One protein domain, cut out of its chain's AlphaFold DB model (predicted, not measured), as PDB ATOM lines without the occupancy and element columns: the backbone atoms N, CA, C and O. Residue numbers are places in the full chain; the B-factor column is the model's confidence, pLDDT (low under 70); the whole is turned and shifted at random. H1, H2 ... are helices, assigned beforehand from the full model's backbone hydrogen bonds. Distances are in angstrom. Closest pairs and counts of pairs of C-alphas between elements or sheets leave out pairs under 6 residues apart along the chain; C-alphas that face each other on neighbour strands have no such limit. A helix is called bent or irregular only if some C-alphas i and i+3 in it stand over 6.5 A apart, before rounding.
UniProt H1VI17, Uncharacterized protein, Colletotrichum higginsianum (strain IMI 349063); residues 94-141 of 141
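This is residues 94 to 141 of the 141 residues of an uncharacterized protein of Colletotrichum higginsianum (strain IMI 349063) (UniProt H1VI17). What does the model look like? It is a slim helical hairpin: H1 runs the length of a rod, a tight turn follows, and H2 folds back beside it, a little spread at the turn. How much is printed? The printed part has 48 residues with two named helices, H1 then H2, and no named strand; the class is all helix. How large is it? It is loose, with a radius of gyration of the C-alphas of 12.0 A, and spans 37 by 17 by 9 A.

How do H1, residues 96 to 116, and H2, residues 121 to 138, stand? They form a helical hairpin and touch, the closest C-alphas being those of Ala 96 and Ala 138, 5.9 A apart. They run opposite ways at a shallow tilt of 17 degrees. Are their backbones in order? Every O i to N i+4 pair is within hydrogen-bond range in H2, and 14 of 17 in H1.

Where is H1? It begins at C-alpha 96, (-28.008, 4.782, -14.517), and is 30.4 A long. It is irregular, C-alphas 98 and 101 being 7.1 A apart, with a kink of 31 degrees near residue 103. Where is H2? It is 25.6 A long and ends at C-alpha 138, (-29.032, 9.850, -17.350).

Which C-alphas are farthest apart? Those of Val 116 and Leu 141, at 37.1 A. Is anything cut or uncertain? The printed part has no cut, and pLDDT is under 70 at residues 137 to 141.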
ATOM      1  N   ASN A  94     -34.486   7.746 -13.040       83.50
ATOM      2  CA  ASN A  94     -33.444   8.682 -13.475       83.50
ATOM      3  C   ASN A  94     -32.028   8.195 -13.144       83.50
ATOM      4  O   ASN A  94     -31.058   8.916 -13.348       83.50
ATOM      5  N   GLU A  95     -31.891   6.986 -12.604       85.88
ATOM      6  CA  GLU A  95     -30.584   6.438 -12.261       85.88
ATOM      7  C   GLU A  95     -30.034   5.566 -13.373       85.88
ATOM      8  O   GLU A  95     -30.776   4.872 -14.072       85.88
ATOM      9  N   ALA A  96     -28.707   5.553 -13.497       84.81
ATOM     10  CA  ALA A  96     -28.008   4.782 -14.517       84.81
ATOM     11  C   ALA A  96     -28.482   3.312 -14.644       84.81
ATOM     12  O   ALA A  96     -28.663   2.861 -15.778       84.81
ATOM     13  N   PRO A  97     -28.771   2.564 -13.554       86.31
ATOM     14  CA  PRO A  97     -29.253   1.185 -13.659       86.31
ATOM     15  C   PRO A  97     -30.613   1.074 -14.356       86.31
ATOM     16  O   PRO A  97     -30.843   0.108 -15.081       86.31
ATOM     17  N   ALA A  98     -31.502   2.061 -14.203       87.38
ATOM     18  CA  ALA A  98     -32.832   2.049 -14.810       87.38
ATOM     19  C   ALA A  98     -32.777   2.095 -16.345       87.38
ATOM     20  O   ALA A  98     -33.612   1.482 -17.004       87.38
ATOM     21  N   ALA A  99     -31.764   2.741 -16.926       86.19
ATOM     22  CA  ALA A  99     -31.610   2.845 -18.376       86.19
ATOM     23  C   ALA A  99     -31.089   1.555 -19.042       86.19
ATOM     24  O   ALA A  99     -31.212   1.400 -20.260       86.19
ATOM     25  N   TYR A 100     -30.510   0.619 -18.281       87.25
ATOM     26  CA  TYR A 100     -29.756  -0.503 -18.850       87.25
ATOM     27  C   TYR A 100     -30.599  -1.440 -19.730       87.25
ATOM     28  O   TYR A 100     -30.156  -1.817 -20.819       87.25
ATOM     29  N   ALA A 101     -31.810  -1.826 -19.309       84.31
ATOM     30  CA  ALA A 101     -32.648  -2.745 -20.088       84.31
ATOM     31  C   ALA A 101     -32.997  -2.173 -21.471       84.31
ATOM     32  O   ALA A 101     -32.940  -2.884 -22.476       84.31
ATOM     33  N   LEU A 102     -33.296  -0.873 -21.549       85.12
ATOM     34  CA  LEU A 102     -33.598  -0.222 -22.820       85.12
ATOM     35  C   LEU A 102     -32.337  -0.072 -23.684       85.12
ATOM     36  O   LEU A 102     -32.368  -0.420 -24.862       85.12
ATOM     37  N   THR A 103     -31.211   0.352 -23.104       85.88
ATOM     38  CA  THR A 103     -29.931   0.484 -23.823       85.88
ATOM     39  C   THR A 103     -29.440  -0.853 -24.384       85.88
ATOM     40  O   THR A 103     -29.024  -0.921 -25.539       85.88
ATOM     41  N   SER A 104     -29.523  -1.934 -23.604       85.19
ATOM     42  CA  SER A 104     -29.149  -3.282 -24.062       85.19
ATOM     43  C   SER A 104     -30.069  -3.785 -25.177       85.19
ATOM     44  O   SER A 104     -29.589  -4.364 -26.148       85.19
ATOM     45  N   THR A 105     -31.370  -3.496 -25.099       85.06
ATOM     46  CA  THR A 105     -32.325  -3.818 -26.170       85.06
ATOM     47  C   THR A 105     -31.989  -3.069 -27.461       85.06
ATOM     48  O   THR A 105     -31.923  -3.686 -28.523       85.06
ATOM     49  N   ILE A 106     -31.717  -1.761 -27.381       86.75
ATOM     50  CA  ILE A 106     -31.333  -0.944 -28.542       86.75
ATOM     51  C   ILE A 106     -30.039  -1.465 -29.168       86.75
ATOM     52  O   ILE A 106     -29.976  -1.613 -30.385       86.75
ATOM     53  N   ARG A 107     -29.032  -1.805 -28.353       86.56
ATOM     54  CA  ARG A 107     -27.787  -2.406 -28.845       86.56
ATOM     55  C   ARG A 107     -28.054  -3.690 -29.632       86.56
ATOM     56  O   ARG A 107     -27.592  -3.805 -30.756       86.56
ATOM     57  N   ARG A 108     -28.853  -4.611 -29.086       85.56
ATOM     58  CA  ARG A 108     -29.184  -5.878 -29.763       85.56
ATOM     59  C   ARG A 108     -29.938  -5.656 -31.073       85.56
ATOM     60  O   ARG A 108     -29.697  -6.372 -32.036       85.56
ATOM     61  N   LEU A 109     -30.832  -4.665 -31.125       85.56
ATOM     62  CA  LEU A 109     -31.503  -4.279 -32.368       85.56
ATOM     63  C   LEU A 109     -30.498  -3.768 -33.405       85.56
ATOM     64  O   LEU A 109     -30.545  -4.206 -34.545       85.56
ATOM     65  N   LEU A 110     -29.575  -2.887 -33.013       85.88
ATOM     66  CA  LEU A 110     -28.532  -2.372 -33.906       85.88
ATOM     67  C   LEU A 110     -27.597  -3.478 -34.409       85.88
ATOM     68  O   LEU A 110     -27.279  -3.503 -35.597       85.88
ATOM     69  N   ASP A 111     -27.205  -4.404 -33.533       85.25
ATOM     70  CA  ASP A 111     -26.389  -5.565 -33.896       85.25
ATOM     71  C   ASP A 111     -27.120  -6.419 -34.947       85.25
ATOM     72  O   ASP A 111     -26.546  -6.743 -35.984       85.25
ATOM     73  N   HIS A 112     -28.417  -6.690 -34.750       85.00
ATOM     74  CA  HIS A 112     -29.225  -7.422 -35.729       85.00
ATOM     75  C   HIS A 112     -29.411  -6.673 -37.048       85.00
ATOM     76  O   HIS A 112     -29.318  -7.295 -38.100       85.00
ATOM     77  N   LEU A 113     -29.655  -5.358 -37.022       84.88
ATOM     78  CA  LEU A 113     -29.768  -4.554 -38.244       84.88
ATOM     79  C   LEU A 113     -28.461  -4.574 -39.047       84.88
ATOM     80  O   LEU A 113     -28.497  -4.664 -40.270       84.88
ATOM     81  N   THR A 114     -27.325  -4.538 -38.353       83.75
ATOM     82  CA  THR A 114     -25.995  -4.625 -38.967       83.75
ATOM     83  C   THR A 114     -25.745  -6.013 -39.559       83.75
ATOM     84  O   THR A 114     -25.199  -6.123 -40.649       83.75
ATOM     85  N   GLU A 115     -26.162  -7.077 -38.869       86.19
ATOM     86  CA  GLU A 115     -25.998  -8.462 -39.325       86.19
ATOM     87  C   GLU A 115     -26.816  -8.771 -40.588       86.19
ATOM     88  O   GLU A 115     -26.337  -9.469 -41.481       86.19
ATOM     89  N   VAL A 116     -28.045  -8.253 -40.677       87.81
ATOM     90  CA  VAL A 116     -28.943  -8.512 -41.816       87.81
ATOM     91  C   VAL A 116     -28.744  -7.543 -42.985       87.81
ATOM     92  O   VAL A 116     -29.332  -7.765 -44.041       87.81
ATOM     93  N   ASP A 117     -27.946  -6.486 -42.797       80.25
ATOM     94  CA  ASP A 117     -27.664  -5.405 -43.760       80.25
ATOM     95  C   ASP A 117     -28.933  -4.788 -44.393       80.25
ATOM     96  O   ASP A 117     -28.967  -4.349 -45.542       80.25
ATOM     97  N   LEU A 118     -30.032  -4.803 -43.632       75.38
ATOM     98  CA  LEU A 118     -31.371  -4.465 -44.107       75.38
ATOM     99  C   LEU A 118     -32.027  -3.513 -43.111       75.38
ATOM    100  O   LEU A 118     -32.774  -3.910 -42.218       75.38
ATOM    101  N   TYR A 119     -31.709  -2.229 -43.257       79.12
ATOM    102  CA  TYR A 119     -32.249  -1.159 -42.428       79.12
ATOM    103  C   TYR A 119     -32.543   0.091 -43.254       79.12
ATOM    104  O   TYR A 119     -31.838   0.425 -44.207       79.12
ATOM    105  N   SER A 120     -33.596   0.810 -42.876       81.56
ATOM    106  CA  SER A 120     -33.912   2.119 -43.438       81.56
ATOM    107  C   SER A 120     -33.409   3.238 -42.523       81.56
ATOM    108  O   SER A 120     -33.263   3.064 -41.312       81.56
ATOM    109  N   ALA A 121     -33.209   4.437 -43.077       80.12
ATOM    110  CA  ALA A 121     -32.867   5.623 -42.283       80.12
ATOM    111  C   ALA A 121     -33.893   5.905 -41.165       80.12
ATOM    112  O   ALA A 121     -33.538   6.408 -40.102       80.12
ATOM    113  N   LYS A 122     -35.157   5.523 -41.382       82.06
ATOM    114  CA  LYS A 122     -36.244   5.686 -40.416       82.06
ATOM    115  C   LYS A 122     -36.079   4.790 -39.183       82.06
ATOM    116  O   LYS A 122     -36.397   5.219 -38.074       82.06
ATOM    117  N   ASP A 123     -35.563   3.574 -39.359       78.50
ATOM    118  CA  ASP A 123     -35.314   2.645 -38.249       78.50
ATOM    119  C   ASP A 123     -34.245   3.224 -37.311       78.50
ATOM    120  O   ASP A 123     -34.452   3.314 -36.098       78.50
ATOM    121  N   LEU A 124     -33.157   3.743 -37.888       82.88
ATOM    122  CA  LEU A 124     -32.075   4.424 -37.168       82.88
ATOM    123  C   LEU A 124     -32.544   5.699 -36.449       82.88
ATOM    124  O   LEU A 124     -32.134   5.952 -35.315       82.88
ATOM    125  N   GLU A 125     -33.417   6.491 -37.072       86.94
ATOM    126  CA  GLU A 125     -33.938   7.732 -36.488       86.94
ATOM    127  C   GLU A 125     -34.761   7.467 -35.218       86.94
ATOM    128  O   GLU A 125     -34.597   8.147 -34.201       86.94
ATOM    129  N   SER A 126     -35.596   6.425 -35.235       82.88
ATOM    130  CA  SER A 126     -36.410   6.040 -34.077       82.88
ATOM    131  C   SER A 126     -35.565   5.595 -32.871       82.88
ATOM    132  O   SER A 126     -35.837   5.986 -31.726       82.88
ATOM    133  N   LEU A 127     -34.495   4.832 -33.122       84.38
ATOM    134  CA  LEU A 127     -33.542   4.387 -32.104       84.38
ATOM    135  C   LEU A 127     -32.723   5.567 -31.571       84.38
ATOM    136  O   LEU A 127     -32.583   5.712 -30.356       84.38
ATOM    137  N   SER A 128     -32.265   6.450 -32.461       84.12
ATOM    138  CA  SER A 128     -31.545   7.680 -32.116       84.12
ATOM    139  C   SER A 128     -32.358   8.562 -31.168       84.12
ATOM    140  O   SER A 128     -31.894   8.893 -30.080       84.12
ATOM    141  N   HIS A 129     -33.618   8.850 -31.501       86.69
ATOM    142  CA  HIS A 129     -34.495   9.652 -30.647       86.69
ATOM    143  C   HIS A 129     -34.708   9.024 -29.258       86.69
ATOM    144  O   HIS A 129     -34.781   9.726 -28.246       86.69
ATOM    145  N   THR A 130     -34.774   7.693 -29.191       84.00
ATOM    146  CA  THR A 130     -34.904   6.964 -27.923       84.00
ATOM    147  C   THR A 130     -33.623   7.068 -27.089       84.00
ATOM    148  O   THR A 130     -33.694   7.330 -25.887       84.00
ATOM    149  N   LEU A 131     -32.453   6.952 -27.722       83.44
ATOM    150  CA  LEU A 131     -31.153   7.156 -27.079       83.44
ATOM    151  C   LEU A 131     -30.960   8.600 -26.600       83.44
ATOM    152  O   LEU A 131     -30.471   8.800 -25.493       83.44
ATOM    153  N   THR A 132     -31.389   9.607 -27.365       84.00
ATOM    154  CA  THR A 132     -31.322  11.017 -26.943       84.00
ATOM    155  C   THR A 132     -32.147  11.263 -25.681       84.00
ATOM    156  O   THR A 132     -31.680  11.926 -24.756       84.00
ATOM    157  N   LYS A 133     -33.352  10.687 -25.600       81.50
ATOM    158  CA  LYS A 133     -34.190  10.762 -24.394       81.50
ATOM    159  C   LYS A 133     -33.526  10.096 -23.192       81.50
ATOM    160  O   LYS A 133     -33.525  10.663 -22.106       81.50
ATOM    161  N   LEU A 134     -32.938   8.916 -23.388       77.81
ATOM    162  CA  LEU A 134     -32.191   8.225 -22.336       77.81
ATOM    163  C   LEU A 134     -30.984   9.037 -21.856       77.81
ATOM    164  O   LEU A 134     -30.784   9.165 -20.653       77.81
ATOM    165  N   ALA A 135     -30.205   9.605 -22.779       75.50
ATOM    166  CA  ALA A 135     -29.036  10.418 -22.458       75.50
ATOM    167  C   ALA A 135     -29.417  11.661 -21.644       75.50
ATOM    168  O   ALA A 135     -28.738  11.994 -20.677       75.50
ATOM    169  N   HIS A 136     -30.533  12.306 -21.989       74.19
ATOM    170  CA  HIS A 136     -31.067  13.422 -21.212       74.19
ATOM    171  C   HIS A 136     -31.437  13.007 -19.779       74.19
ATOM    172  O   HIS A 136     -31.110  13.718 -18.833       74.19
ATOM    173  N   ASN A 137     -32.054  11.835 -19.609       67.44
ATOM    174  CA  ASN A 137     -32.462  11.337 -18.294       67.44
ATOM    175  C   ASN A 137     -31.272  10.884 -17.431       67.44
ATOM    176  O   ASN A 137     -31.303  11.058 -16.218       67.44
ATOM    177  N   ALA A 138     -30.232  10.314 -18.045       63.91
ATOM    178  CA  ALA A 138     -29.032   9.850 -17.350       63.91
ATOM    179  C   ALA A 138     -28.024  10.976 -17.047       63.91
ATOM    180  O   ALA A 138     -27.254  10.862 -16.101       63.91
ATOM    181  N   GLY A 139     -28.014  12.048 -17.849       54.66
ATOM    182  CA  GLY A 139     -27.122  13.205 -17.696       54.66
ATOM    183  C   GLY A 139     -27.645  14.320 -16.784       54.66
ATOM    184  O   GLY A 139     -26.977  15.339 -16.648       54.66
ATOM    185  N   ALA A 140     -28.826  14.161 -16.181       47.06
ATOM    186  CA  ALA A 140     -29.414  15.121 -15.239       47.06
ATOM    187  C   ALA A 140     -28.983  14.897 -13.767       47.06
ATOM    188  O   ALA A 140     -29.649  15.398 -12.859       47.06
ATOM    189  N   LEU A 141     -27.900  14.138 -13.544       40.19
ATOM    190  CA  LEU A 141     -27.261  13.878 -12.245       40.19
ATOM    191  C   LEU A 141     -26.035  14.772 -12.035       40.19
ATOM    192  O   LEU A 141     -25.210  14.860 -12.973       40.19
TER     193      LEU A 141